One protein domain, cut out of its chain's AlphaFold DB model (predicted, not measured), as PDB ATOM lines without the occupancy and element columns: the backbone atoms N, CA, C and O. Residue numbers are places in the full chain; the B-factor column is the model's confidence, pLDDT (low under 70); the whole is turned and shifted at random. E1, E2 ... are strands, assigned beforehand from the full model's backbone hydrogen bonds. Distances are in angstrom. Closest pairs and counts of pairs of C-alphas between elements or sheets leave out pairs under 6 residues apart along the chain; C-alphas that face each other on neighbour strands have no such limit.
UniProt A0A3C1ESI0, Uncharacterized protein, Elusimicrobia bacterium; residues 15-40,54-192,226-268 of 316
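What this domain is: This is residues 15 to 40, 54 to 192 and 226 to 268 of the 316 residues of an uncharacterized protein of Elusimicrobia bacterium (UniProt A0A3C1ESI0). What is the shape? Amid little regular structure, one twisted antiparallel sheet, E2-E8-E3-E4-E5-E6, has the small sheet E1-E9 packed on it mainly through E1 on E2; in a long loop, residues 132 to 138 stick out. What is printed? 208 residues, no named helix and nine strands, E1 to E9 along the chain: all strand, with 72 residues in them. It is compact, radius of gyration of the C-alphas 18.9 A, spanning 54 by 42 by 34 A.

How they stand to each other: What pairs first? E1, residues 15 to 19, is antiparallel to E9, residues 261 to 268; N 18 and O 262, 2.7 A, are within hydrogen-bond range. What follows? E2, residues 29 to 40, is antiparallel to E8, residues 241 to 251, with N 36 and O 244 at 2.8 A. E3, residues 66 to 75, E4, 97 to 106, E5, 116 to 122, and E6, 150 to 155, form a meander, each the antiparallel neighbour of the one before; N 102 and O 120 are 2.8 A apart. E7, residues 226 to 228, pairs with no named strand.

Where its parts are: Where does E1 begin? At C-alpha 15, (184.945, 193.040, 227.863). How long is E2? It is 31.6 A and bends by 50 degrees at residue 32.

The domain as a whole: Where are cuts? Residues 41 to 53 and 193 to 225 are not printed; the C-alpha gaps are 34.5 A and 31.0 A. Which links are long? E3 to E4, E5 to E6 and E7 to E8. Where is pLDDT under 70? In 88 residues, among them 124 to 187.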
ATOM      1  N   ILE A  15     183.870 193.798 228.517       93.06
ATOM      2  CA  ILE A  15     184.945 193.040 227.863       93.06
ATOM      3  C   ILE A  15     186.182 193.106 228.745       93.06
ATOM      4  O   ILE A  15     186.521 194.186 229.228       93.06
ATOM      5  N   THR A  16     186.839 191.962 228.916       91.81
ATOM      6  CA  THR A  16     188.196 191.869 229.467       91.81
ATOM      7  C   THR A  16     189.118 191.284 228.414       91.81
ATOM      8  O   THR A  16     188.715 190.373 227.685       91.81
ATOM      9  N   TYR A  17     190.350 191.759 228.370       88.25
ATOM     10  CA  TYR A  17     191.381 191.261 227.481       88.25
ATOM     11  C   TYR A  17     192.303 190.250 228.180       88.25
ATOM     12  O   TYR A  17     192.346 190.111 229.408       88.25
ATOM     13  N   SER A  18     192.970 189.447 227.360       84.31
ATOM     14  CA  SER A  18     193.963 188.446 227.725       84.31
ATOM     15  C   SER A  18     195.156 188.623 226.799       84.31
ATOM     16  O   SER A  18     195.191 188.096 225.682       84.31
ATOM     17  N   GLU A  19     196.130 189.380 227.281       79.88
ATOM     18  CA  GLU A  19     197.381 189.647 226.582       79.88
ATOM     19  C   GLU A  19     198.318 188.432 226.686       79.88
ATOM     20  O   GLU A  19     198.406 187.787 227.733       79.88
ATOM     21  N   SER A  20     199.000 188.099 225.588       68.50
ATOM     22  CA  SER A  20     199.874 186.924 225.512       68.50
ATOM     23  C   SER A  20     201.235 187.016 226.240       68.50
ATOM     24  O   SER A  20     201.725 185.960 226.661       68.50
ATOM     25  N   PRO A  21     201.909 188.182 226.387       66.12
ATOM     26  CA  PRO A  21     203.233 188.214 226.995       66.12
ATOM     27  C   PRO A  21     203.175 188.201 228.525       66.12
ATOM     28  O   PRO A  21     202.146 188.447 229.152       66.12
ATOM     29  N   LEU A  22     204.336 187.935 229.131       61.25
ATOM     30  CA  LEU A  22     204.574 188.116 230.560       61.25
ATOM     31  C   LEU A  22     204.174 189.541 230.954       61.25
ATOM     32  O   LEU A  22     204.948 190.483 230.782       61.25
ATOM     33  N   SER A  23     202.988 189.691 231.539       57.53
ATOM     34  CA  SER A  23     202.717 190.832 232.397       57.53
ATOM     35  C   SER A  23     203.884 190.967 233.381       57.53
ATOM     36  O   SER A  23     204.494 189.972 233.801       57.53
ATOM     37  N   THR A  24     204.194 192.190 233.805       54.66
ATOM     38  CA  THR A  24     205.248 192.447 234.805       54.66
ATOM     39  C   THR A  24     205.030 191.676 236.121       54.66
ATOM     40  O   THR A  24     205.942 191.580 236.934       54.66
ATOM     41  N   SER A  25     203.839 191.098 236.318       56.62
ATOM     42  CA  SER A  25     203.411 190.251 237.435       56.62
ATOM     43  C   SER A  25     203.678 188.742 237.261       56.62
ATOM     44  O   SER A  25     203.053 187.932 237.945       56.62
ATOM     45  N   GLY A  26     204.582 188.320 236.370       62.47
ATOM     46  CA  GLY A  26     204.979 186.906 236.274       62.47
ATOM     47  C   GLY A  26     203.969 186.019 235.537       62.47
ATOM     48  O   GLY A  26     203.830 184.838 235.848       62.47
ATOM     49  N   GLY A  27     203.262 186.588 234.557       71.75
ATOM     50  CA  GLY A  27     202.355 185.865 233.662       71.75
ATOM     51  C   GLY A  27     200.888 185.867 234.082       71.75
ATOM     52  O   GLY A  27     200.058 185.461 233.281       71.75
ATOM     53  N   TRP A  28     200.555 186.323 235.292       80.56
ATOM     54  CA  TRP A  28     199.170 186.540 235.725       80.56
ATOM     55  C   TRP A  28     198.755 187.992 235.469       80.56
ATOM     56  O   TRP A  28     198.781 188.830 236.379       80.56
ATOM     57  N   GLY A  29     198.406 188.303 234.224       76.12
ATOM     58  CA  GLY A  29     197.921 189.623 233.827       76.12
ATOM     59  C   GLY A  29     196.455 189.798 234.205       76.12
ATOM     60  O   GLY A  29     195.650 188.902 233.977       76.12
ATOM     61  N   SER A  30     196.090 190.932 234.801       68.12
ATOM     62  CA  SER A  30     194.689 191.319 234.980       68.12
ATOM     63  C   SER A  30     194.420 192.515 234.102       68.12
ATOM     64  O   SER A  30     195.070 193.539 234.280       68.12
ATOM     65  N   ASP A  31     193.443 192.401 233.215       73.12
ATOM     66  CA  ASP A  31     193.027 193.541 232.412       73.12
ATOM     67  C   ASP A  31     191.930 194.344 233.133       73.12
ATOM     68  O   ASP A  31     192.001 195.565 233.238       73.12
ATOM     69  N   SER A  32     190.955 193.669 233.757       85.19
ATOM     70  CA  SER A  32     189.962 194.340 234.608       85.19
ATOM     71  C   SER A  32     189.087 193.374 235.422       85.19
ATOM     72  O   SER A  32     188.860 192.219 235.050       85.19
ATOM     73  N   ILE A  33     188.567 193.873 236.548       89.25
ATOM     74  CA  ILE A  33     187.528 193.234 237.366       89.25
ATOM     75  C   ILE A  33     186.422 194.265 237.590       89.25
ATOM     76  O   ILE A  33     186.706 195.411 237.939       89.25
ATOM     77  N   ILE A  34     185.164 193.858 237.439       92.38
ATOM     78  CA  ILE A  34     184.008 194.656 237.858       92.38
ATOM     79  C   ILE A  34     183.276 193.930 238.979       92.38
ATOM     80  O   ILE A  34     183.078 192.720 238.914       92.38
ATOM     81  N   MET A  35     182.873 194.666 240.013       91.62
ATOM     82  CA  MET A  35     182.165 194.125 241.171       91.62
ATOM     83  C   MET A  35     180.817 194.789 241.375       91.62
ATOM     84  O   MET A  35     180.638 195.984 241.129       91.62
ATOM     85  N   LYS A  36     179.877 194.007 241.903       91.56
ATOM     86  CA  LYS A  36     178.567 194.467 242.328       91.56
ATOM     87  C   LYS A  36     178.283 194.035 243.758       91.56
ATOM     88  O   LYS A  36     178.134 192.845 244.025       91.56
ATOM     89  N   ASN A  37     178.098 195.016 244.638       92.25
ATOM     90  CA  ASN A  37     177.479 194.784 245.939       92.25
ATOM     91  C   ASN A  37     176.002 194.435 245.742       92.25
ATOM     92  O   ASN A  37     175.263 195.151 245.052       92.25
ATOM     93  N   LEU A  38     175.587 193.337 246.360       93.56
ATOM     94  CA  LEU A  38     174.200 192.918 246.440       93.56
ATOM     95  C   LEU A  38     173.451 193.801 247.457       93.56
ATOM     96  O   LEU A  38     174.064 194.323 248.387       93.56
ATOM     97  N   PRO A  39     172.128 194.010 247.312       90.25
ATOM     98  CA  PRO A  39     171.357 194.857 248.227       90.25
ATOM     99  C   PRO A  39     171.172 194.230 249.617       90.25
ATOM    100  O   PRO A  39     170.594 194.861 250.497       90.25
ATOM    101  N   GLY A  40     171.606 192.988 249.793       91.56
ATOM    102  CA  GLY A  40     171.510 192.234 251.025       91.56
ATOM    103  C   GLY A  40     172.432 191.027 250.977       91.56
ATOM    104  O   GLY A  40     173.221 190.858 250.046       91.56
ATOM    105  N   ASP A  54     186.631 185.317 222.317       88.69
ATOM    106  CA  ASP A  54     187.117 185.527 220.960       88.69
ATOM    107  C   ASP A  54     187.052 184.212 220.158       88.69
ATOM    108  O   ASP A  54     187.449 183.158 220.653       88.69
ATOM    109  N   LYS A  55     186.563 184.264 218.913       85.19
ATOM    110  CA  LYS A  55     186.445 183.079 218.041       85.19
ATOM    111  C   LYS A  55     187.805 182.465 217.696       85.19
ATOM    112  O   LYS A  55     187.879 181.316 217.282       85.19
ATOM    113  N   ASP A  56     188.858 183.275 217.796       84.12
ATOM    114  CA  ASP A  56     190.228 182.870 217.514       84.12
ATOM    115  C   ASP A  56     191.001 182.586 218.812       84.12
ATOM    116  O   ASP A  56     192.227 182.547 218.770       84.12
ATOM    117  N   TRP A  57     190.314 182.412 219.954       86.31
ATOM    118  CA  TRP A  57     190.940 182.227 221.266       86.31
ATOM    119  C   TRP A  57     191.955 181.082 221.270       86.31
ATOM    120  O   TRP A  57     191.643 179.932 220.957       86.31
ATOM    121  N   LYS A  58     193.173 181.387 221.718       85.00
ATOM    122  CA  LYS A  58     194.261 180.417 221.868       85.00
ATOM    123  C   LYS A  58     194.587 180.194 223.335       85.00
ATOM    124  O   LYS A  58     194.636 181.127 224.132       85.00
ATOM    125  N   TRP A  59     194.892 178.948 223.672       84.62
ATOM    126  CA  TRP A  59     195.476 178.591 224.957       84.62
ATOM    127  C   TRP A  59     196.975 178.343 224.814       84.62
ATOM    128  O   TRP A  59     197.420 177.743 223.836       84.62
ATOM    129  N   GLY A  60     197.752 178.781 225.803       81.00
ATOM    130  CA  GLY A  60     199.160 178.422 225.916       81.00
ATOM    131  C   GLY A  60     199.338 176.910 226.063       81.00
ATOM    132  O   GLY A  60     198.560 176.249 226.746       81.00
ATOM    133  N   THR A  61     200.373 176.372 225.423       82.06
ATOM    134  CA  THR A  61     200.695 174.931 225.397       82.06
ATOM    135  C   THR A  61     202.052 174.609 226.028       82.06
ATOM    136  O   THR A  61     202.564 173.500 225.910       82.06
ATOM    137  N   THR A  62     202.670 175.604 226.662       79.38
ATOM    138  CA  THR A  62     204.000 175.537 227.289       79.38
ATOM    139  C   THR A  62     203.939 175.589 228.817       79.38
ATOM    140  O   THR A  62     204.946 175.373 229.487       79.38
ATOM    141  N   ALA A  63     202.767 175.887 229.373       85.75
ATOM    142  CA  ALA A  63     202.460 175.960 230.797       85.75
ATOM    143  C   ALA A  63     200.972 175.637 230.990       85.75
ATOM    144  O   ALA A  63     200.276 175.457 230.004       85.75
ATOM    145  N   SER A  64     200.472 175.547 232.225       88.19
ATOM    146  CA  SER A  64     199.041 175.310 232.474       88.19
ATOM    147  C   SER A  64     198.268 176.637 232.470       88.19
ATOM    148  O   SER A  64     198.288 177.315 233.503       88.19
ATOM    149  N   PRO A  65     197.653 177.077 231.353       87.94
ATOM    150  CA  PRO A  65     196.955 178.343 231.332       87.94
ATOM    151  C   PRO A  65     195.643 178.292 232.116       87.94
ATOM    152  O   PRO A  65     194.986 177.255 232.184       87.94
ATOM    153  N   ALA A  66     195.233 179.434 232.657       89.12
ATOM    154  CA  ALA A  66     193.957 179.612 233.327       89.12
ATOM    155  C   ALA A  66     193.394 181.024 233.109       89.12
ATOM    156  O   ALA A  66     194.135 182.004 233.038       89.12
ATOM    157  N   LYS A  67     192.069 181.148 233.045       89.69
ATOM    158  CA  LYS A  67     191.336 182.415 232.995       89.69
ATOM    159  C   LYS A  67     190.316 182.436 234.122       89.69
ATOM    160  O   LYS A  67     189.415 181.601 234.151       89.69
ATOM    161  N   LYS A  68     190.437 183.433 235.000       88.56
ATOM    162  CA  LYS A  68     189.422 183.748 236.006       88.56
ATOM    163  C   LYS A  68     188.393 184.690 235.413       88.56
ATOM    164  O   LYS A  68     188.772 185.643 234.724       88.56
ATOM    165  N   PHE A  69     187.110 184.444 235.665       87.44
ATOM    166  CA  PHE A  69     186.077 185.316 235.105       87.44
ATOM    167  C   PHE A  69     184.798 185.491 235.920       87.44
ATOM    168  O   PHE A  69     184.101 186.473 235.672       87.44
ATOM    169  N   LEU A  70     184.479 184.615 236.874       91.94
ATOM    170  CA  LEU A  70     183.357 184.825 237.790       91.94
ATOM    171  C   LEU A  70     183.785 184.494 239.219       91.94
ATOM    172  O   LEU A  70     184.442 183.482 239.480       91.94
ATOM    173  N   ARG A  71     183.466 185.397 240.147       90.81
ATOM    174  CA  ARG A  71     183.628 185.216 241.592       90.81
ATOM    175  C   ARG A  71     182.395 185.729 242.303       90.81
ATOM    176  O   ARG A  71     181.795 186.713 241.884       90.81
ATOM    177  N   PHE A  72     182.063 185.139 243.438       93.19
ATOM    178  CA  PHE A  72     181.111 185.743 244.361       93.19
ATOM    179  C   PHE A  72     181.379 185.271 245.779       93.19
ATOM    180  O   PHE A  72     181.976 184.219 245.997       93.19
ATOM    181  N   GLY A  73     181.006 186.088 246.753       92.62
ATOM    182  CA  GLY A  73     181.341 185.824 248.142       92.62
ATOM    183  C   GLY A  73     180.665 186.770 249.115       92.62
ATOM    184  O   GLY A  73     179.795 187.563 248.748       92.62
ATOM    185  N   HIS A  74     181.092 186.687 250.365       91.06
ATOM    186  CA  HIS A  74     180.726 187.634 251.408       91.06
ATOM    187  C   HIS A  74     181.891 188.584 251.690       91.06
ATOM    188  O   HIS A  74     182.920 188.159 252.207       91.06
ATOM    189  N   TYR A  75     181.721 189.863 251.372       89.50
ATOM    190  CA  TYR A  75     182.632 190.940 251.732       89.50
ATOM    191  C   TYR A  75     182.227 191.578 253.061       89.50
ATOM    192  O   TYR A  75     181.125 192.110 253.201       89.50
ATOM    193  N   VAL A  76     183.145 191.567 254.025       83.50
ATOM    194  CA  VAL A  76     182.939 192.047 255.407       83.50
ATOM    195  C   VAL A  76     183.032 193.575 255.564       83.50
ATOM    196  O   VAL A  76     183.017 194.094 256.681       83.50
ATOM    197  N   GLY A  77     183.156 194.321 254.461       83.38
ATOM    198  CA  GLY A  77     183.167 195.789 254.468       83.38
ATOM    199  C   GLY A  77     184.507 196.437 254.837       83.38
ATOM    200  O   GLY A  77     184.557 197.650 255.027       83.38
ATOM    201  N   HIS A  78     185.581 195.656 254.951       79.00
ATOM    202  CA  HIS A  78     186.940 196.143 255.180       79.00
ATOM    203  C   HIS A  78     187.961 195.281 254.426       79.00
ATOM    204  O   HIS A  78     187.649 194.171 253.998       79.00
ATOM    205  N   GLY A  79     189.177 195.806 254.250       77.62
ATOM    206  CA  GLY A  79     190.208 195.168 253.431       77.62
ATOM    207  C   GLY A  79     190.020 195.405 251.930       77.62
ATOM    208  O   GLY A  79     189.113 196.123 251.508       77.62
ATOM    209  N   ASP A  80     190.904 194.818 251.125       79.44
ATOM    210  CA  ASP A  80     190.848 194.880 249.666       79.44
ATOM    211  C   ASP A  80     189.828 193.862 249.108       79.44
ATOM    212  O   ASP A  80     190.066 192.658 249.242       79.44
ATOM    213  N   PRO A  81     188.706 194.298 248.496       79.62
ATOM    214  CA  PRO A  81     187.750 193.391 247.859       79.62
ATOM    215  C   PRO A  81     188.291 192.761 246.563       79.62
ATOM    216  O   PRO A  81     187.714 191.788 246.083       79.62
ATOM    217  N   TRP A  82     189.376 193.293 245.986       81.38
ATOM    218  CA  TRP A  82     190.021 192.796 244.762       81.38
ATOM    219  C   TRP A  82     190.949 191.610 245.014       81.38
ATOM    220  O   TRP A  82     191.253 190.863 244.080       81.38
ATOM    221  N   ASP A  83     191.349 191.393 246.265       76.25
ATOM    222  CA  ASP A  83     192.183 190.262 246.637       76.25
ATOM    223  C   ASP A  83     191.335 189.032 246.982       76.25
ATOM    224  O   ASP A  83     190.922 188.796 248.118       76.25
ATOM    225  N   ALA A  84     191.085 188.213 245.961       69.88
ATOM    226  CA  ALA A  84     190.471 186.900 246.135       69.88
ATOM    227  C   ALA A  84     191.441 185.860 246.734       69.88
ATOM    228  O   ALA A  84     191.010 184.751 247.054       69.88
ATOM    229  N   ASN A  85     192.744 186.160 246.842       63.62
ATOM    230  CA  ASN A  85     193.790 185.223 247.238       63.62
ATOM    231  C   ASN A  85     194.404 185.569 248.602       63.62
ATOM    232  O   ASN A  85     195.336 186.351 248.717       63.62
ATOM    233  N   GLU A  86     194.000 184.837 249.636       56.31
ATOM    234  CA  GLU A  86     194.653 184.874 250.950       56.31
ATOM    235  C   GLU A  86     196.025 184.168 250.965       56.31
ATOM    236  O   GLU A  86     196.191 183.142 251.619       56.31
ATOM    237  N   ASN A  87     197.029 184.694 250.264       46.88
ATOM    238  CA  ASN A  87     198.414 184.221 250.415       46.88
ATOM    239  C   ASN A  87     199.207 185.006 251.471       46.88
ATOM    240  O   ASN A  87     200.414 184.822 251.592       46.88
ATOM    241  N   ASN A  88     198.560 185.871 252.254       44.75
ATOM    242  CA  ASN A  88     199.256 186.626 253.287       44.75
ATOM    243  C   ASN A  88     199.185 185.915 254.643       44.75
ATOM    244  O   ASN A  88     198.132 185.815 255.272       44.75
ATOM    245  N   ASP A  89     200.361 185.538 255.149       49.00
ATOM    246  CA  ASP A  89     200.619 185.083 256.522       49.00
ATOM    247  C   ASP A  89     200.183 186.093 257.604       49.00
ATOM    248  O   ASP A  89     200.280 185.806 258.796       49.00
ATOM    249  N   ASN A  90     199.677 187.270 257.223       46.00
ATOM    250  CA  ASN A  90     199.226 188.306 258.138       46.00
ATOM    251  C   ASN A  90     197.770 188.073 258.592       46.00
ATOM    252  O   ASN A  90     196.849 188.351 257.826       46.00
ATOM    253  N   PRO A  91     197.525 187.646 259.845       48.69
ATOM    254  CA  PRO A  91     196.185 187.394 260.379       48.69
ATOM    255  C   PRO A  91     195.260 188.613 260.449       48.69
ATOM    256  O   PRO A  91     194.061 188.423 260.611       48.69
ATOM    257  N   LEU A  92     195.783 189.832 260.284       43.09
ATOM    258  CA  LEU A  92     194.995 191.069 260.226       43.09
ATOM    259  C   LEU A  92     194.535 191.436 258.801       43.09
ATOM    260  O   LEU A  92     193.771 192.380 258.641       43.09
ATOM    261  N   LEU A  93     195.009 190.709 257.780       46.25
ATOM    262  CA  LEU A  93     194.625 190.843 256.364       46.25
ATOM    263  C   LEU A  93     193.948 189.562 255.832       46.25
ATOM    264  O   LEU A  93     193.842 189.361 254.625       46.25
ATOM    265  N   LYS A  94     193.549 188.655 256.734       50.12
ATOM    266  CA  LYS A  94     192.824 187.421 256.403       50.12
ATOM    267  C   LYS A  94     191.330 187.725 256.326       50.12
ATOM    268  O   LYS A  94     190.794 188.331 257.246       50.12
ATOM    269  N   GLY A  95     190.643 187.226 255.300       53.88
ATOM    270  CA  GLY A  95     189.181 187.131 255.313       53.88
ATOM    271  C   GLY A  95     188.426 188.258 254.623       53.88
ATOM    272  O   GLY A  95     187.492 188.793 255.208       53.88
ATOM    273  N   HIS A  96     188.777 188.620 253.389       67.69
ATOM    274  CA  HIS A  96     188.040 189.707 252.737       67.69
ATOM    275  C   HIS A  96     186.797 189.205 252.000       67.69
ATOM    276  O   HIS A  96     185.779 189.880 252.046       67.69
ATOM    277  N   MET A  97     186.826 188.013 251.389       77.50
ATOM    278  CA  MET A  97     185.662 187.406 250.731       77.50
ATOM    279  C   MET A  97     185.461 185.958 251.188       77.50
ATOM    280  O   MET A  97     186.062 185.065 250.603       77.50
ATOM    281  N   LYS A  98     184.650 185.701 252.222       78.69
ATOM    282  CA  LYS A  98     184.387 184.340 252.735       78.69
ATOM    283  C   LYS A  98     182.976 184.195 253.308       78.69
ATOM    284  O   LYS A  98     182.632 185.008 254.149       78.69
ATOM    285  N   PRO A  99     182.203 183.155 252.943       83.44
ATOM    286  CA  PRO A  99     182.546 182.133 251.957       83.44
ATOM    287  C   PRO A  99     182.713 182.726 250.552       83.44
ATOM    288  O   PRO A  99     182.176 183.793 250.251       83.44
ATOM    289  N   GLN A 100     183.482 182.045 249.706       86.88
ATOM    290  CA  GLN A 100     183.758 182.443 248.328       86.88
ATOM    291  C   GLN A 100     183.534 181.281 247.373       86.88
ATOM    292  O   GLN A 100     183.898 180.146 247.674       86.88
ATOM    293  N   VAL A 101     183.014 181.596 246.195       88.75
ATOM    294  CA  VAL A 101     182.978 180.707 245.041       88.75
ATOM    295  C   VAL A 101     183.824 181.317 243.931       88.75
ATOM    296  O   VAL A 101     183.789 182.529 243.687       88.75
ATOM    297  N   LEU A 102     184.615 180.465 243.292       86.81
ATOM    298  CA  LEU A 102     185.548 180.795 242.233       86.81
ATOM    299  C   LEU A 102     185.222 179.953 241.000       86.81
ATOM    300  O   LEU A 102     185.117 178.734 241.107       86.81
ATOM    301  N   GLU A 103     185.113 180.598 239.846       88.94
ATOM    302  CA  GLU A 103     184.939 179.934 238.555       88.94
ATOM    303  C   GLU A 103     186.067 180.277 237.595       88.94
ATOM    304  O   GLU A 103     186.250 181.445 237.218       88.94
ATOM    305  N   ASP A 104     186.798 179.238 237.207       88.81
ATOM    306  CA  ASP A 104     187.944 179.316 236.319       88.81
ATOM    307  C   ASP A 104     187.782 178.379 235.129       88.81
ATOM    308  O   ASP A 104     187.093 177.358 235.166       88.81
ATOM    309  N   LEU A 105     188.460 178.747 234.053       88.44
ATOM    310  CA  LEU A 105     188.725 177.874 232.926       88.44
ATOM    311  C   LEU A 105     190.213 177.655 232.844       88.44
ATOM    312  O   LEU A 105     190.962 178.627 232.898       88.44
ATOM    313  N   ALA A 106     190.638 176.413 232.679       87.56
ATOM    314  CA  ALA A 106     192.052 176.093 232.638       87.56
ATOM    315  C   ALA A 106     192.367 174.969 231.656       87.56
ATOM    316  O   ALA A 106     191.529 174.113 231.385       87.56
ATOM    317  N   LYS A 107     193.609 174.948 231.172       85.25
ATOM    318  CA  LYS A 107     194.246 173.731 230.666       85.25
ATOM    319  C   LYS A 107     195.388 173.386 231.612       85.25
ATOM    320  O   LYS A 107     196.267 174.199 231.878       85.25
ATOM    321  N   TRP A 108     195.365 172.178 232.139       84.38
ATOM    322  CA  TRP A 108     196.373 171.629 233.030       84.38
ATOM    323  C   TRP A 108     197.439 170.861 232.244       84.38
ATOM    324  O   TRP A 108     197.501 170.927 231.016       84.38
ATOM    325  N   ALA A 109     198.319 170.150 232.956       84.12
ATOM    326  CA  ALA A 109     199.380 169.339 232.359       84.12
ATOM    327  C   ALA A 109     200.287 170.117 231.383       84.12
ATOM    328  O   ALA A 109     200.659 169.606 230.330       84.12
ATOM    329  N   GLY A 110     200.624 171.372 231.706       82.19
ATOM    330  CA  GLY A 110     201.430 172.202 230.807       82.19
ATOM    331  C   GLY A 110     200.669 172.657 229.560       82.19
ATOM    332  O   GLY A 110     201.296 172.964 228.555       82.19
ATOM    333  N   GLY A 111     199.335 172.687 229.621       80.25
ATOM    334  CA  GLY A 111     198.469 173.096 228.515       80.25
ATOM    335  C   GLY A 111     198.077 171.943 227.594       80.25
ATOM    336  O   GLY A 111     197.386 172.170 226.604       80.25
ATOM    337  N   ALA A 112     198.489 170.714 227.918       80.19
ATOM    338  CA  ALA A 112     198.130 169.519 227.165       80.19
ATOM    339  C   ALA A 112     196.725 169.002 227.495       80.19
ATOM    340  O   ALA A 112     196.108 168.387 226.633       80.19
ATOM    341  N   SER A 113     196.207 169.251 228.708       77.81
ATOM    342  CA  SER A 113     194.891 168.726 229.080       77.81
ATOM    343  C   SER A 113     193.782 169.302 228.213       77.81
ATOM    344  O   SER A 113     193.917 170.370 227.603       77.81
ATOM    345  N   ASP A 114     192.636 168.643 228.275       77.62
ATOM    346  CA  ASP A 114     191.414 169.224 227.756       77.62
ATOM    347  C   ASP A 114     191.003 170.440 228.612       77.62
ATOM    348  O   ASP A 114     191.441 170.568 229.767       77.62
ATOM    349  N   ILE A 115     190.210 171.363 228.060       80.25
ATOM    350  CA  ILE A 115     189.698 172.518 228.807       80.25
ATOM    351  C   ILE A 115     188.911 171.994 230.011       80.25
ATOM    352  O   ILE A 115     188.012 171.160 229.892       80.25
ATOM    353  N   ALA A 116     189.256 172.512 231.180       80.12
ATOM    354  CA  ALA A 116     188.596 172.212 232.428       80.12
ATOM    355  C   ALA A 116     187.812 173.425 232.917       80.12
ATOM    356  O   ALA A 116     188.343 174.536 232.973       80.12
ATOM    357  N   PHE A 117     186.572 173.184 233.332       82.56
ATOM    358  CA  PHE A 117     185.857 174.074 234.228       82.56
ATOM    359  C   PHE A 117     186.288 173.775 235.661       82.56
ATOM    360  O   PHE A 117     186.137 172.653 236.147       82.56
ATOM    361  N   GLU A 118     186.827 174.778 236.338       82.88
ATOM    362  CA  GLU A 118     187.160 174.702 237.750       82.88
ATOM    363  C   GLU A 118     186.140 175.503 238.552       82.88
ATOM    364  O   GLU A 118     186.067 176.728 238.465       82.88
ATOM    365  N   LEU A 119     185.372 174.779 239.364       81.75
ATOM    366  CA  LEU A 119     184.493 175.357 240.367       81.75
ATOM    367  C   LEU A 119     185.131 175.143 241.735       81.75
ATOM    368  O   LEU A 119     185.191 174.011 242.226       81.75
ATOM    369  N   ALA A 120     185.632 176.221 242.329       79.19
ATOM    370  CA  ALA A 120     186.332 176.184 243.602       79.19
ATOM    371  C   ALA A 120     185.610 176.978 244.692       79.19
ATOM    372  O   ALA A 120     184.894 177.943 244.434       79.19
ATOM    373  N   ILE A 121     185.801 176.546 245.934       78.69
ATOM    374  CA  ILE A 121     185.137 177.082 247.117       78.69
ATOM    375  C   ILE A 121     186.182 177.443 248.151       78.69
ATOM    376  O   ILE A 121     187.109 176.673 248.398       78.69
ATOM    377  N   ARG A 122     185.981 178.580 248.811       77.94
ATOM    378  CA  ARG A 122     186.683 178.937 250.043       77.94
ATOM    379  C   ARG A 122     185.679 179.094 251.163       77.94
ATOM    380  O   ARG A 122     184.802 179.954 251.096       77.94
ATOM    381  N   CYS A 123     185.795 178.253 252.181       75.00
ATOM    382  CA  CYS A 123     184.926 178.318 253.347       75.00
ATOM    383  C   CYS A 123     185.333 179.462 254.286       75.00
ATOM    384  O   CYS A 123     186.482 179.914 254.309       75.00
ATOM    385  N   ASN A 124     184.367 179.920 255.071       65.12
ATOM    386  CA  ASN A 124     184.565 180.775 256.225       65.12
ATOM    387  C   ASN A 124     185.140 179.922 257.357       65.12
ATOM    388  O   ASN A 124     184.515 178.928 257.723       65.12
ATOM    389  N   GLY A 125     186.351 180.238 257.824       56.03
ATOM    390  CA  GLY A 125     187.072 179.374 258.758       56.03
ATOM    391  C   GLY A 125     188.589 179.536 258.789       56.03
ATOM    392  O   GLY A 125     189.238 179.705 257.754       56.03
ATOM    393  N   TYR A 126     189.151 179.482 259.999       45.00
ATOM    394  CA  TYR A 126     190.582 179.325 260.282       45.00
ATOM    395  C   TYR A 126     190.884 177.817 260.394       45.00
ATOM    396  O   TYR A 126     190.035 177.048 260.831       45.00
ATOM    397  N   PHE A 127     192.078 177.396 259.980       36.16
ATOM    398  CA  PHE A 127     192.503 176.003 259.793       36.16
ATOM    399  C   PHE A 127     192.106 174.959 260.859       36.16
ATOM    400  O   PHE A 127     192.109 175.230 262.056       36.16
ATOM    401  N   ALA A 128     192.009 173.718 260.350       31.80
ATOM    402  CA  ALA A 128     192.047 172.403 261.004       31.80
ATOM    403  C   ALA A 128     190.699 171.802 261.443       31.80
ATOM    404  O   ALA A 128     190.229 171.990 262.562       31.80
ATOM    405  N   CYS A 129     190.137 170.951 260.578       29.31
ATOM    406  CA  CYS A 129     189.204 169.908 261.001       29.31
ATOM    407  C   CYS A 129     190.017 168.669 261.441       29.31
ATOM    408  O   CYS A 129     190.949 168.298 260.720       29.31
ATOM    409  N   PRO A 130     189.717 168.020 262.583       33.22
ATOM    410  CA  PRO A 130     190.368 166.765 262.961       33.22
ATOM    411  C   PRO A 130     190.021 165.644 261.969       33.22
ATOM    412  O   PRO A 130     188.912 165.604 261.429       33.22
ATOM    413  N   GLU A 131     190.969 164.731 261.731       38.16
ATOM    414  CA  GLU A 131     190.726 163.512 260.951       38.16
ATOM    415  C   GLU A 131     189.555 162.719 261.541       38.16
ATOM    416  O   GLU A 131     189.473 162.529 262.756       38.16
ATOM    417  N   VAL A 132     188.682 162.206 260.672       38.69
ATOM    418  CA  VAL A 132     187.717 161.159 261.025       38.69
ATOM    419  C   VAL A 132     188.304 159.821 260.563       38.69
ATOM    420  O   VAL A 132     188.346 159.561 259.357       38.69
ATOM    421  N   PRO A 133     188.779 158.951 261.471       31.73
ATOM    422  CA  PRO A 133     189.312 157.650 261.084       31.73
ATOM    423  C   PRO A 133     188.216 156.751 260.489       31.73
ATOM    424  O   PRO A 133     187.186 156.524 261.118       31.73
ATOM    425  N   GLY A 134     188.459 156.188 259.299       38.69
ATOM    426  CA  GLY A 134     187.678 155.061 258.760       38.69
ATOM    427  C   GLY A 134     186.788 155.322 257.537       38.69
ATOM    428  O   GLY A 134     186.106 154.396 257.100       38.69
ATOM    429  N   THR A 135     186.791 156.512 256.930       34.59
ATOM    430  CA  THR A 135     185.993 156.778 255.715       34.59
ATOM    431  C   THR A 135     186.796 156.548 254.428       34.59
ATOM    432  O   THR A 135     187.825 157.185 254.214       34.59
ATOM    433  N   LYS A 136     186.315 155.659 253.544       31.39
ATOM    434  CA  LYS A 136     186.841 155.471 252.177       31.39
ATOM    435  C   LYS A 136     186.517 156.713 251.327       31.39
ATOM    436  O   LYS A 136     185.348 157.005 251.105       31.39
ATOM    437  N   GLN A 137     187.552 157.430 250.890       35.22
ATOM    438  CA  GLN A 137     187.478 158.738 250.229       35.22
ATOM    439  C   GLN A 137     187.342 158.625 248.699       35.22
ATOM    440  O   GLN A 137     188.245 158.135 248.026       35.22
ATOM    441  N   TYR A 138     186.254 159.168 248.159       29.97
ATOM    442  CA  TYR A 138     186.216 159.830 246.854       29.97
ATOM    443  C   TYR A 138     185.649 161.219 247.156       29.97
ATOM    444  O   TYR A 138     184.539 161.294 247.669       29.97
ATOM    445  N   PHE A 139     186.427 162.276 246.905       35.19
ATOM    446  CA  PHE A 139     186.328 163.613 247.520       35.19
ATOM    447  C   PHE A 139     186.805 163.659 248.975       35.19
ATOM    448  O   PHE A 139     186.201 163.083 249.875       35.19
ATOM    449  N   ASN A 140     187.896 164.391 249.207       33.53
ATOM    450  CA  ASN A 140     188.299 164.817 250.539       33.53
ATOM    451  C   ASN A 140     187.927 166.304 250.689       33.53
ATOM    452  O   ASN A 140     188.692 167.157 250.245       33.53
ATOM    453  N   PRO A 141     186.754 166.648 251.254       40.81
ATOM    454  CA  PRO A 141     186.386 168.020 251.588       40.81
ATOM    455  C   PRO A 141     187.094 168.458 252.878       40.81
ATOM    456  O   PRO A 141     186.485 169.022 253.783       40.81
ATOM    457  N   THR A 142     188.386 168.173 253.004       38.31
ATOM    458  CA  THR A 142     189.211 168.811 254.016       38.31
ATOM    459  C   THR A 142     189.735 170.101 253.405       38.31
ATOM    460  O   THR A 142     190.435 170.097 252.397       38.31
ATOM    461  N   CYS A 143     189.410 171.229 254.032       43.47
ATOM    462  CA  CYS A 143     190.207 172.448 253.916       43.47
ATOM    463  C   CYS A 143     191.595 172.144 254.526       43.47
ATOM    464  O   CYS A 143     191.862 172.454 255.687       43.47
ATOM    465  N   TYR A 144     192.412 171.373 253.802       34.53
ATOM    466  CA  TYR A 144     193.606 170.691 254.298       34.53
ATOM    467  C   TYR A 144     194.862 171.529 254.044       34.53
ATOM    468  O   TYR A 144     195.079 172.028 252.945       34.53
ATOM    469  N   ASN A 145     195.704 171.627 255.078       34.91
ATOM    470  CA  ASN A 145     197.092 172.108 255.067       34.91
ATOM    471  C   ASN A 145     197.379 173.400 254.294       34.91
ATOM    472  O   ASN A 145     197.948 173.386 253.206       34.91
ATOM    473  N   GLY A 146     197.080 174.546 254.900       40.59
ATOM    474  CA  GLY A 146     197.564 175.835 254.396       40.59
ATOM    475  C   GLY A 146     196.832 176.365 253.158       40.59
ATOM    476  O   GLY A 146     196.990 177.539 252.844       40.59
ATOM    477  N   ILE A 147     195.993 175.555 252.499       37.69
ATOM    478  CA  ILE A 147     195.244 175.932 251.296       37.69
ATOM    479  C   ILE A 147     193.746 175.722 251.566       37.69
ATOM    480  O   ILE A 147     193.218 174.617 251.472       37.69
ATOM    481  N   ASN A 148     193.044 176.797 251.931       51.28
ATOM    482  CA  ASN A 148     191.598 176.805 252.211       51.28
ATOM    483  C   ASN A 148     190.761 176.806 250.918       51.28
ATOM    484  O   ASN A 148     189.911 177.679 250.733       51.28
ATOM    485  N   ALA A 149     191.038 175.888 249.993       50.62
ATOM    486  CA  ALA A 149     190.293 175.777 248.747       50.62
ATOM    487  C   ALA A 149     190.005 174.313 248.413       50.62
ATOM    488  O   ALA A 149     190.927 173.507 248.308       50.62
ATOM    489  N   SER A 150     188.730 173.980 248.226       54.47
ATOM    490  CA  SER A 150     188.322 172.758 247.534       54.47
ATOM    491  C   SER A 150     187.927 173.124 246.108       54.47
ATOM    492  O   SER A 150     187.229 174.114 245.897       54.47
ATOM    493  N   ASN A 151     188.387 172.355 245.125       57.75
ATOM    494  CA  ASN A 151     188.030 172.549 243.727       57.75
ATOM    495  C   ASN A 151     187.452 171.268 243.118       57.75
ATOM    496  O   ASN A 151     187.808 170.149 243.484       57.75
ATOM    497  N   SER A 152     186.510 171.440 242.197       59.81
ATOM    498  CA  SER A 152     186.097 170.406 241.258       59.81
ATOM    499  C   SER A 152     186.630 170.830 239.908       59.81
ATOM    500  O   SER A 152     186.118 171.772 239.308       59.81
ATOM    501  N   THR A 153     187.662 170.135 239.444       62.81
ATOM    502  CA  THR A 153     188.108 170.216 238.057       62.81
ATOM    503  C   THR A 153     187.251 169.267 237.233       62.81
ATOM    504  O   THR A 153     187.394 168.048 237.324       62.81
ATOM    505  N   CYS A 154     186.340 169.826 236.448       58.97
ATOM    506  CA  CYS A 154     185.498 169.076 235.530       58.97
ATOM    507  C   CYS A 154     186.005 169.266 234.108       58.97
ATOM    508  O   CYS A 154     186.089 170.392 233.623       58.97
ATOM    509  N   TYR A 155     186.312 168.163 233.438       61.97
ATOM    510  CA  TYR A 155     186.564 168.171 232.002       61.97
ATOM    511  C   TYR A 155     185.256 167.990 231.244       61.97
ATOM    512  O   TYR A 155     184.335 167.320 231.722       61.97
ATOM    513  N   PHE A 156     185.175 168.583 230.058       61.72
ATOM    514  CA  PHE A 156     183.983 168.491 229.225       61.72
ATOM    515  C   PHE A 156     183.811 167.064 228.671       61.72
ATOM    516  O   PHE A 156     184.721 166.550 228.021       61.72
ATOM    517  N   PRO A 157     182.676 166.383 228.927       53.34
ATOM    518  CA  PRO A 157     182.416 165.058 228.362       53.34
ATOM    519  C   PRO A 157     182.307 165.111 226.822       53.34
ATOM    520  O   PRO A 157     182.118 166.180 226.263       53.34
ATOM    521  N   PRO A 158     182.360 163.975 226.102       50.25
ATOM    522  CA  PRO A 158     182.529 162.611 226.602       50.25
ATOM    523  C   PRO A 158     183.994 162.159 226.730       50.25
ATOM    524  O   PRO A 158     184.241 161.096 227.291       50.25
ATOM    525  N   SER A 159     184.945 162.930 226.205       58.66
ATOM    526  CA  SER A 159     186.364 162.568 226.064       58.66
ATOM    527  C   SER A 159     187.301 163.368 226.975       58.66
ATOM    528  O   SER A 159     188.440 162.946 227.169       58.66
ATOM    529  N   GLY A 160     186.821 164.478 227.550       63.47
ATOM    530  CA  GLY A 160     187.634 165.407 228.319       63.47
ATOM    531  C   GLY A 160     188.392 164.744 229.467       63.47
ATOM    532  O   GLY A 160     187.812 164.042 230.301       63.47
ATOM    533  N   SER A 161     189.696 164.988 229.541       68.50
ATOM    534  CA  SER A 161     190.566 164.424 230.564       68.50
ATOM    535  C   SER A 161     191.830 165.254 230.819       68.50
ATOM    536  O   SER A 161     192.293 166.041 229.992       68.50
ATOM    537  N   TYR A 162     192.453 165.015 231.978       68.38
ATOM    538  CA  TYR A 162     193.742 165.620 232.343       68.38
ATOM    539  C   TYR A 162     194.868 165.253 231.354       68.38
ATOM    540  O   TYR A 162     195.776 166.048 231.132       68.38
ATOM    541  N   GLY A 163     194.815 164.047 230.776       66.00
ATOM    542  CA  GLY A 163     195.795 163.528 229.814       66.00
ATOM    543  C   GLY A 163     195.359 163.636 228.353       66.00
ATOM    544  O   GLY A 163     195.885 162.892 227.526       66.00
ATOM    545  N   GLY A 164     194.372 164.488 228.059       62.69
ATOM    546  CA  GLY A 164     193.860 164.710 226.710       62.69
ATOM    547  C   GLY A 164     194.917 165.226 225.732       62.69
ATOM    548  O   GLY A 164     196.050 165.536 226.102       62.69
ATOM    549  N   ALA A 165     194.551 165.287 224.451       61.72
ATOM    550  CA  ALA A 165     195.407 165.850 223.403       61.72
ATOM    551  C   ALA A 165     195.242 167.375 223.268       61.72
ATOM    552  O   ALA A 165     195.911 167.995 222.440       61.72
ATOM    553  N   GLY A 166     194.329 167.977 224.042       55.72
ATOM    554  CA  GLY A 166     194.081 169.410 224.052       55.72
ATOM    555  C   GLY A 166     193.368 169.933 222.801       55.72
ATOM    556  O   GLY A 166     193.467 171.127 222.508       55.72
ATOM    557  N   THR A 167     192.656 169.068 222.070       53.31
ATOM    558  CA  THR A 167     191.980 169.363 220.788       53.31
ATOM    559  C   THR A 167     190.566 169.945 220.940       53.31
ATOM    560  O   THR A 167     189.798 169.980 219.976       53.31
ATOM    561  N   ASP A 168     190.228 170.410 222.142       56.97
ATOM    562  CA  ASP A 168     188.867 170.653 222.644       56.97
ATOM    563  C   ASP A 168     188.000 171.546 221.772       56.97
ATOM    564  O   ASP A 168     186.799 171.350 221.717       56.97
ATOM    565  N   PHE A 169     188.577 172.483 221.020       52.25
ATOM    566  CA  PHE A 169     187.795 173.354 220.138       52.25
ATOM    567  C   PHE A 169     187.183 172.641 218.926       52.25
ATOM    568  O   PHE A 169     186.388 173.237 218.204       52.25
ATOM    569  N   THR A 170     187.553 171.383 218.673       47.31
ATOM    570  CA  THR A 170     187.159 170.644 217.464       47.31
ATOM    571  C   THR A 170     186.582 169.259 217.733       47.31
ATOM    572  O   THR A 170     186.342 168.527 216.770       47.31
ATOM    573  N   ASP A 171     186.349 168.873 218.995       51.22
ATOM    574  CA  ASP A 171     185.821 167.536 219.263       51.22
ATOM    575  C   ASP A 171     184.383 167.411 218.730       51.22
ATOM    576  O   ASP A 171     183.409 167.934 219.281       51.22
ATOM    577  N   ALA A 172     184.259 166.694 217.611       44.38
ATOM    578  CA  ALA A 172     183.000 166.392 216.946       44.38
ATOM    579  C   ALA A 172     182.016 165.649 217.867       44.38
ATOM    580  O   ALA A 172     180.823 165.608 217.570       44.38
ATOM    581  N   ALA A 173     182.481 165.093 218.990       47.66
ATOM    582  CA  ALA A 173     181.640 164.450 219.989       47.66
ATOM    583  C   ALA A 173     180.623 165.401 220.650       47.66
ATOM    584  O   ALA A 173     179.580 164.935 221.113       47.66
ATOM    585  N   TRP A 174     180.863 166.717 220.628       52.34
ATOM    586  CA  TRP A 174     179.881 167.712 221.073       52.34
ATOM    587  C   TRP A 174     178.886 168.123 219.964       52.34
ATOM    588  O   TRP A 174     177.860 168.755 220.216       52.34
ATOM    589  N   ASN A 175     179.135 167.690 218.723       46.41
ATOM    590  CA  ASN A 175     178.268 167.887 217.562       46.41
ATOM    591  C   ASN A 175     178.038 166.558 216.810       46.41
ATOM    592  O   ASN A 175     178.516 166.399 215.675       46.41
ATOM    593  N   PRO A 176     177.316 165.581 217.400       39.41
ATOM    594  CA  PRO A 176     177.054 164.307 216.745       39.41
ATOM    595  C   PRO A 176     176.072 164.534 215.587       39.41
ATOM    596  O   PRO A 176     174.856 164.431 215.732       39.41
ATOM    597  N   GLY A 177     176.610 164.882 214.417       39.38
ATOM    598  CA  GLY A 177     175.850 165.055 213.182       39.38
ATOM    599  C   GLY A 177     176.244 166.238 212.302       39.38
ATOM    600  O   GLY A 177     175.605 166.408 211.264       39.38
ATOM    601  N   GLY A 178     177.234 167.060 212.676       40.50
ATOM    602  CA  GLY A 178     177.639 168.219 211.865       40.50
ATOM    603  C   GLY A 178     176.498 169.216 211.620       40.50
ATOM    604  O   GLY A 178     176.524 169.977 210.653       40.50
ATOM    605  N   ARG A 179     175.466 169.192 212.472       36.56
ATOM    606  CA  ARG A 179     174.331 170.107 212.403       36.56
ATOM    607  C   ARG A 179     174.562 171.192 213.438       36.56
ATOM    608  O   ARG A 179     174.621 170.913 214.628       36.56
ATOM    609  N   LEU A 180     174.657 172.428 212.959       37.50
ATOM    610  CA  LEU A 180     174.525 173.656 213.739       37.50
ATOM    611  C   LEU A 180     173.100 173.741 214.321       37.50
ATOM    612  O   LEU A 180     172.294 174.562 213.889       37.50
ATOM    613  N   PHE A 181     172.728 172.844 215.233       36.19
ATOM    614  CA  PHE A 181     171.602 173.134 216.109       36.19
ATOM    615  C   PHE A 181     172.069 174.196 217.097       36.19
ATOM    616  O   PHE A 181     173.167 174.093 217.641       36.19
ATOM    617  N   ALA A 182     171.221 175.192 217.339       43.09
ATOM    618  CA  ALA A 182     171.434 176.275 218.297       43.09
ATOM    619  C   ALA A 182     171.515 175.796 219.769       43.09
ATOM    620  O   ALA A 182     171.564 176.618 220.679       43.09
ATOM    621  N   ASP A 183     171.523 174.475 219.986       38.28
ATOM    622  CA  ASP A 183     171.253 173.807 221.256       38.28
ATOM    623  C   ASP A 183     172.366 172.802 221.626       38.28
ATOM    624  O   ASP A 183     172.283 172.135 222.657       38.28
ATOM    625  N   SER A 184     173.402 172.661 220.788       38.19
ATOM    626  CA  SER A 184     174.663 172.036 221.193       38.19
ATOM    627  C   SER A 184     175.451 173.092 221.976       38.19
ATOM    628  O   SER A 184     175.635 174.183 221.431       38.19
ATOM    629  N   PRO A 185     175.871 172.833 223.233       46.09
ATOM    630  CA  PRO A 185     176.716 173.761 223.986       46.09
ATOM    631  C   PRO A 185     178.047 173.942 223.256       46.09
ATOM    632  O   PRO A 185     178.981 173.192 223.485       46.09
ATOM    633  N   GLY A 186     178.126 174.831 222.274       49.91
ATOM    634  CA  GLY A 186     179.351 175.040 221.514       49.91
ATOM    635  C   GLY A 186     180.579 175.147 222.431       49.91
ATOM    636  O   GLY A 186     180.483 175.411 223.633       49.91
ATOM    637  N   MET A 187     181.760 174.851 221.904       65.25
ATOM    638  CA  MET A 187     182.958 174.930 222.736       65.25
ATOM    639  C   MET A 187     183.153 176.368 223.201       65.25
ATOM    640  O   MET A 187     182.986 177.289 222.422       65.25
ATOM    641  N   ILE A 188     183.565 176.570 224.451       72.00
ATOM    642  CA  ILE A 188     183.558 177.889 225.110       72.00
ATOM    643  C   ILE A 188     184.388 178.972 224.374       72.00
ATOM    644  O   ILE A 188     184.201 180.158 224.634       72.00
ATOM    645  N   GLY A 189     185.265 178.589 223.434       73.88
ATOM    646  CA  GLY A 189     186.006 179.480 222.524       73.88
ATOM    647  C   GLY A 189     185.624 179.390 221.043       73.88
ATOM    648  O   GLY A 189     186.419 179.765 220.193       73.88
ATOM    649  N   ASP A 190     184.431 178.905 220.709       78.00
ATOM    650  CA  ASP A 190     183.922 178.841 219.330       78.00
ATOM    651  C   ASP A 190     183.442 180.206 218.790       78.00
ATOM    652  O   ASP A 190     183.002 180.331 217.644       78.00
ATOM    653  N   GLY A 191     183.530 181.251 219.616       86.06
ATOM    654  CA  GLY A 191     183.056 182.590 219.300       86.06
ATOM    655  C   GLY A 191     181.550 182.776 219.472       86.06
ATOM    656  O   GLY A 191     181.038 183.817 219.053       86.06
ATOM    657  N   GLY A 192     180.838 181.811 220.049       89.44
ATOM    658  CA  GLY A 192     179.432 181.845 220.429       89.44
ATOM    659  C   GLY A 192     179.197 182.394 221.839       89.44
ATOM    660  O   GLY A 192     180.124 182.680 222.595       89.44
ATOM    661  N   GLU A 226     177.206 168.615 247.400       86.69
ATOM    662  CA  GLU A 226     175.989 168.518 248.229       86.69
ATOM    663  C   GLU A 226     176.262 168.590 249.741       86.69
ATOM    664  O   GLU A 226     175.320 168.595 250.529       86.69
ATOM    665  N   THR A 227     177.536 168.615 250.144       84.31
ATOM    666  CA  THR A 227     177.965 168.566 251.550       84.31
ATOM    667  C   THR A 227     179.078 169.580 251.821       84.31
ATOM    668  O   THR A 227     180.187 169.214 252.216       84.31
ATOM    669  N   VAL A 228     178.815 170.858 251.533       81.38
ATOM    670  CA  VAL A 228     179.796 171.945 251.669       81.38
ATOM    671  C   VAL A 228     179.573 172.718 252.976       81.38
ATOM    672  O   VAL A 228     178.533 173.364 253.120       81.38
ATOM    673  N   PRO A 229     180.536 172.732 253.914       83.69
ATOM    674  CA  PRO A 229     180.476 173.587 255.095       83.69
ATOM    675  C   PRO A 229     180.991 174.991 254.756       83.69
ATOM    676  O   PRO A 229     182.097 175.365 255.139       83.69
ATOM    677  N   PHE A 230     180.221 175.768 253.987       85.31
ATOM    678  CA  PHE A 230     180.614 177.134 253.608       85.31
ATOM    679  C   PHE A 230     180.909 178.012 254.826       85.31
ATOM    680  O   PHE A 230     181.854 178.791 254.798       85.31
ATOM    681  N   ASN A 231     180.112 177.861 255.879       86.75
ATOM    682  CA  ASN A 231     180.328 178.421 257.201       86.75
ATOM    683  C   ASN A 231     180.762 177.287 258.134       86.75
ATOM    684  O   ASN A 231     179.938 176.443 258.496       86.75
ATOM    685  N   ASP A 232     182.045 177.227 258.483       81.38
ATOM    686  CA  ASP A 232     182.596 176.173 259.338       81.38
ATOM    687  C   ASP A 232     182.100 176.266 260.798       81.38
ATOM    688  O   ASP A 232     181.330 177.154 261.166       81.38
ATOM    689  N   SER A 233     182.537 175.344 261.659       82.75
ATOM    690  CA  SER A 233     182.163 175.338 263.082       82.75
ATOM    691  C   SER A 233     182.728 176.514 263.887       82.75
ATOM    692  O   SER A 233     182.297 176.731 265.016       82.75
ATOM    693  N   ASN A 234     183.704 177.246 263.341       76.50
ATOM    694  CA  ASN A 234     184.306 178.421 263.970       76.50
ATOM    695  C   ASN A 234     183.606 179.722 263.556       76.50
ATOM    696  O   ASN A 234     183.857 180.777 264.140       76.50
ATOM    697  N   SER A 235     182.738 179.661 262.549       79.56
ATOM    698  CA  SER A 235     181.973 180.799 262.066       79.56
ATOM    699  C   SER A 235     180.995 181.261 263.151       79.56
ATOM    700  O   SER A 235     180.143 180.500 263.609       79.56
ATOM    701  N   ALA A 236     181.100 182.527 263.566       83.06
ATOM    702  CA  ALA A 236     180.250 183.100 264.617       83.06
ATOM    703  C   ALA A 236     178.762 183.163 264.221       83.06
ATOM    704  O   ALA A 236     177.876 183.152 265.075       83.06
ATOM    705  N   SER A 237     178.491 183.236 262.920       87.31
ATOM    706  CA  SER A 237     177.163 183.239 262.322       87.31
ATOM    707  C   SER A 237     177.242 182.688 260.902       87.31
ATOM    708  O   SER A 237     178.326 182.595 260.325       87.31
ATOM    709  N   LEU A 238     176.091 182.350 260.319       90.56
ATOM    710  CA  LEU A 238     176.018 182.130 258.878       90.56
ATOM    711  C   LEU A 238     176.317 183.442 258.157       90.56
ATOM    712  O   LEU A 238     175.663 184.446 258.431       90.56
ATOM    713  N   GLN A 239     177.293 183.405 257.257       91.00
ATOM    714  CA  GLN A 239     177.544 184.442 256.272       91.00
ATOM    715  C   GLN A 239     177.047 183.956 254.912       91.00
ATOM    716  O   GLN A 239     177.502 182.930 254.396       91.00
ATOM    717  N   GLY A 240     176.103 184.697 254.347       93.31
ATOM    718  CA  GLY A 240     175.648 184.548 252.973       93.31
ATOM    719  C   GLY A 240     176.415 185.453 252.012       93.31
ATOM    720  O   GLY A 240     177.219 186.294 252.404       93.31
ATOM    721  N   ILE A 241     176.139 185.309 250.723       94.62
ATOM    722  CA  ILE A 241     176.800 186.058 249.650       94.62
ATOM    723  C   ILE A 241     176.248 187.483 249.583       94.62
ATOM    724  O   ILE A 241     175.031 187.678 249.598       94.62
ATOM    725  N   ASN A 242     177.131 188.475 249.461       94.56
ATOM    726  CA  ASN A 242     176.760 189.887 249.345       94.56
ATOM    727  C   ASN A 242     177.507 190.641 248.222       94.56
ATOM    728  O   ASN A 242     177.251 191.826 248.012       94.56
ATOM    729  N   ILE A 243     178.392 189.975 247.476       93.81
ATOM    730  CA  ILE A 243     179.116 190.566 246.348       93.81
ATOM    731  C   ILE A 243     179.306 189.545 245.220       93.81
ATOM    732  O   ILE A 243     179.528 188.358 245.468       93.81
ATOM    733  N   VAL A 244     179.235 190.014 243.975       94.94
ATOM    734  CA  VAL A 244     179.534 189.245 242.753       94.94
ATOM    735  C   VAL A 244     180.521 190.041 241.906       94.94
ATOM    736  O   VAL A 244     180.415 191.267 241.831       94.94
ATOM    737  N   SER A 245     181.471 189.372 241.260       93.38
ATOM    738  CA  SER A 245     182.441 189.985 240.363       93.38
ATOM    739  C   SER A 245     182.571 189.242 239.041       93.38
ATOM    740  O   SER A 245     182.422 188.023 238.975       93.38
ATOM    741  N   LEU A 246     182.864 190.006 237.990       94.25
ATOM    742  CA  LEU A 246     183.201 189.500 236.666       94.25
ATOM    743  C   LEU A 246     184.619 189.910 236.290       94.25
ATOM    744  O   LEU A 246     185.088 190.994 236.648       94.25
ATOM    745  N   GLY A 247     185.267 189.062 235.501       91.12
ATOM    746  CA  GLY A 247     186.662 189.211 235.114       91.12
ATOM    747  C   GLY A 247     187.619 188.629 236.151       91.12
ATOM    748  O   GLY A 247     187.262 187.774 236.964       91.12
ATOM    749  N   GLY A 248     188.866 189.079 236.092       88.19
ATOM    750  CA  GLY A 248     189.959 188.512 236.868       88.19
ATOM    751  C   GLY A 248     191.233 188.410 236.049       88.19
ATOM    752  O   GLY A 248     191.264 188.709 234.850       88.19
ATOM    753  N   ASN A 249     192.296 187.968 236.716       85.75
ATOM    754  CA  ASN A 249     193.552 187.729 236.034       85.75
ATOM    755  C   ASN A 249     193.505 186.463 235.167       85.75
ATOM    756  O   ASN A 249     192.757 185.515 235.415       85.75
ATOM    757  N   ALA A 250     194.314 186.479 234.121       88.12
ATOM    758  CA  ALA A 250     194.548 185.385 233.209       88.12
ATOM    759  C   ALA A 250     196.031 185.025 233.255       88.12
ATOM    760  O   ALA A 250     196.893 185.901 233.294       88.12
ATOM    761  N   TYR A 251     196.310 183.734 233.229       88.06
ATOM    762  CA  TYR A 251     197.612 183.183 232.914       88.06
ATOM    763  C   TYR A 251     197.461 182.435 231.601       88.06
ATOM    764  O   TYR A 251     196.965 181.318 231.586       88.06
ATOM    765  N   ASN A 252     197.794 183.063 230.476       86.31
ATOM    766  CA  ASN A 252     197.606 182.442 229.168       86.31
ATOM    767  C   ASN A 252     198.686 182.887 228.175       86.31
ATOM    768  O   ASN A 252     198.507 183.837 227.420       86.31
ATOM    769  N   GLN A 253     199.822 182.191 228.184       83.00
ATOM    770  CA  GLN A 253     201.003 182.540 227.387       83.00
ATOM    771  C   GLN A 253     200.996 181.829 226.026       83.00
ATOM    772  O   GLN A 253     201.814 180.953 225.761       83.00
ATOM    773  N   TYR A 254     200.034 182.163 225.168       80.56
ATOM    774  CA  TYR A 254     199.873 181.520 223.853       80.56
ATOM    775  C   TYR A 254     200.757 182.120 222.747       80.56
ATOM    776  O   TYR A 254     200.920 181.507 221.695       80.56
ATOM    777  N   SER A 255     201.358 183.291 222.978       78.75
ATOM    778  CA  SER A 255     202.321 183.917 222.067       78.75
ATOM    779  C   SER A 255     203.429 184.621 222.857       78.75
ATOM    780  O   SER A 255     203.163 185.494 223.681       78.75
ATOM    781  N   TYR A 256     204.684 184.245 222.589       69.56
ATOM    782  CA  TYR A 256     205.879 184.822 223.224       69.56
ATOM    783  C   TYR A 256     206.586 185.879 222.363       69.56
ATOM    784  O   TYR A 256     207.445 186.602 222.861       69.56
ATOM    785  N   THR A 257     206.269 185.945 221.068       68.69
ATOM    786  CA  THR A 257     207.003 186.758 220.081       68.69
ATOM    787  C   THR A 257     206.140 187.818 219.401       68.69
ATOM    788  O   THR A 257     206.689 188.759 218.832       68.69
ATOM    789  N   GLY A 258     204.814 187.703 219.481       63.28
ATOM    790  CA  GLY A 258     203.864 188.721 219.044       63.28
ATOM    791  C   GLY A 258     202.994 189.153 220.214       63.28
ATOM    792  O   GLY A 258     202.508 188.300 220.952       63.28
ATOM    793  N   TYR A 259     202.808 190.459 220.391       73.12
ATOM    794  CA  TYR A 259     201.757 190.991 221.254       73.12
ATOM    795  C   TYR A 259     200.413 190.640 220.608       73.12
ATOM    796  O   TYR A 259     199.917 191.378 219.759       73.12
ATOM    797  N   GLU A 260     199.891 189.463 220.937       82.38
ATOM    798  CA  GLU A 260     198.536 189.067 220.579       82.38
ATOM    799  C   GLU A 260     197.625 189.309 221.784       82.38
ATOM    800  O   GLU A 260     198.031 189.177 222.945       82.38
ATOM    801  N   GLU A 261     196.392 189.694 221.486       85.56
ATOM    802  CA  GLU A 261     195.366 189.985 222.471       85.56
ATOM    803  C   GLU A 261     194.101 189.222 222.087       85.56
ATOM    804  O   GLU A 261     193.633 189.302 220.950       85.56
ATOM    805  N   HIS A 262     193.549 188.497 223.052       88.38
ATOM    806  CA  HIS A 262     192.224 187.907 222.951       88.38
ATOM    807  C   HIS A 262     191.298 188.551 223.963       88.38
ATOM    808  O   HIS A 262     191.741 189.121 224.957       88.38
ATOM    809  N   TRP A 263     189.997 188.423 223.748       90.75
ATOM    810  CA  TRP A 263     188.997 189.022 224.615       90.75
ATOM    811  C   TRP A 263     187.968 188.006 225.100       90.75
ATOM    812  O   TRP A 263     187.721 186.970 224.480       90.75
ATOM    813  N   VAL A 264     187.359 188.338 226.234       92.69
ATOM    814  CA  VAL A 264     186.186 187.665 226.792       92.69
ATOM    815  C   VAL A 264     185.139 188.730 227.083       92.69
ATOM    816  O   VAL A 264     185.424 189.709 227.775       92.69
ATOM    817  N   ALA A 265     183.942 188.543 226.541       94.44
ATOM    818  CA  ALA A 265     182.794 189.408 226.734       94.44
ATOM    819  C   ALA A 265     181.793 188.777 227.708       94.44
ATOM    820  O   ALA A 265     181.521 187.579 227.653       94.44
ATOM    821  N   TYR A 266     181.215 189.620 228.557       95.19
ATOM    822  CA  TYR A 266     180.205 189.286 229.549       95.19
ATOM    823  C   TYR A 266     178.957 190.119 229.298       95.19
ATOM    824  O   TYR A 266     179.045 191.342 229.152       95.19
ATOM    825  N   ASP A 267     177.802 189.472 229.283       93.88
ATOM    826  CA  ASP A 267     176.507 190.128 229.122       93.88
ATOM    827  C   ASP A 267     175.443 189.431 229.986       93.88
ATOM    828  O   ASP A 267     175.649 188.312 230.460       93.88
ATOM    829  N   ASP A 268     174.312 190.099 230.213       92.00
ATOM    830  CA  ASP A 268     173.157 189.569 230.947       92.00
ATOM    831  C   ASP A 268     173.522 188.898 232.295       92.00
ATOM    832  O   ASP A 268     173.053 187.800 232.602       92.00
TER     833      ASP A 268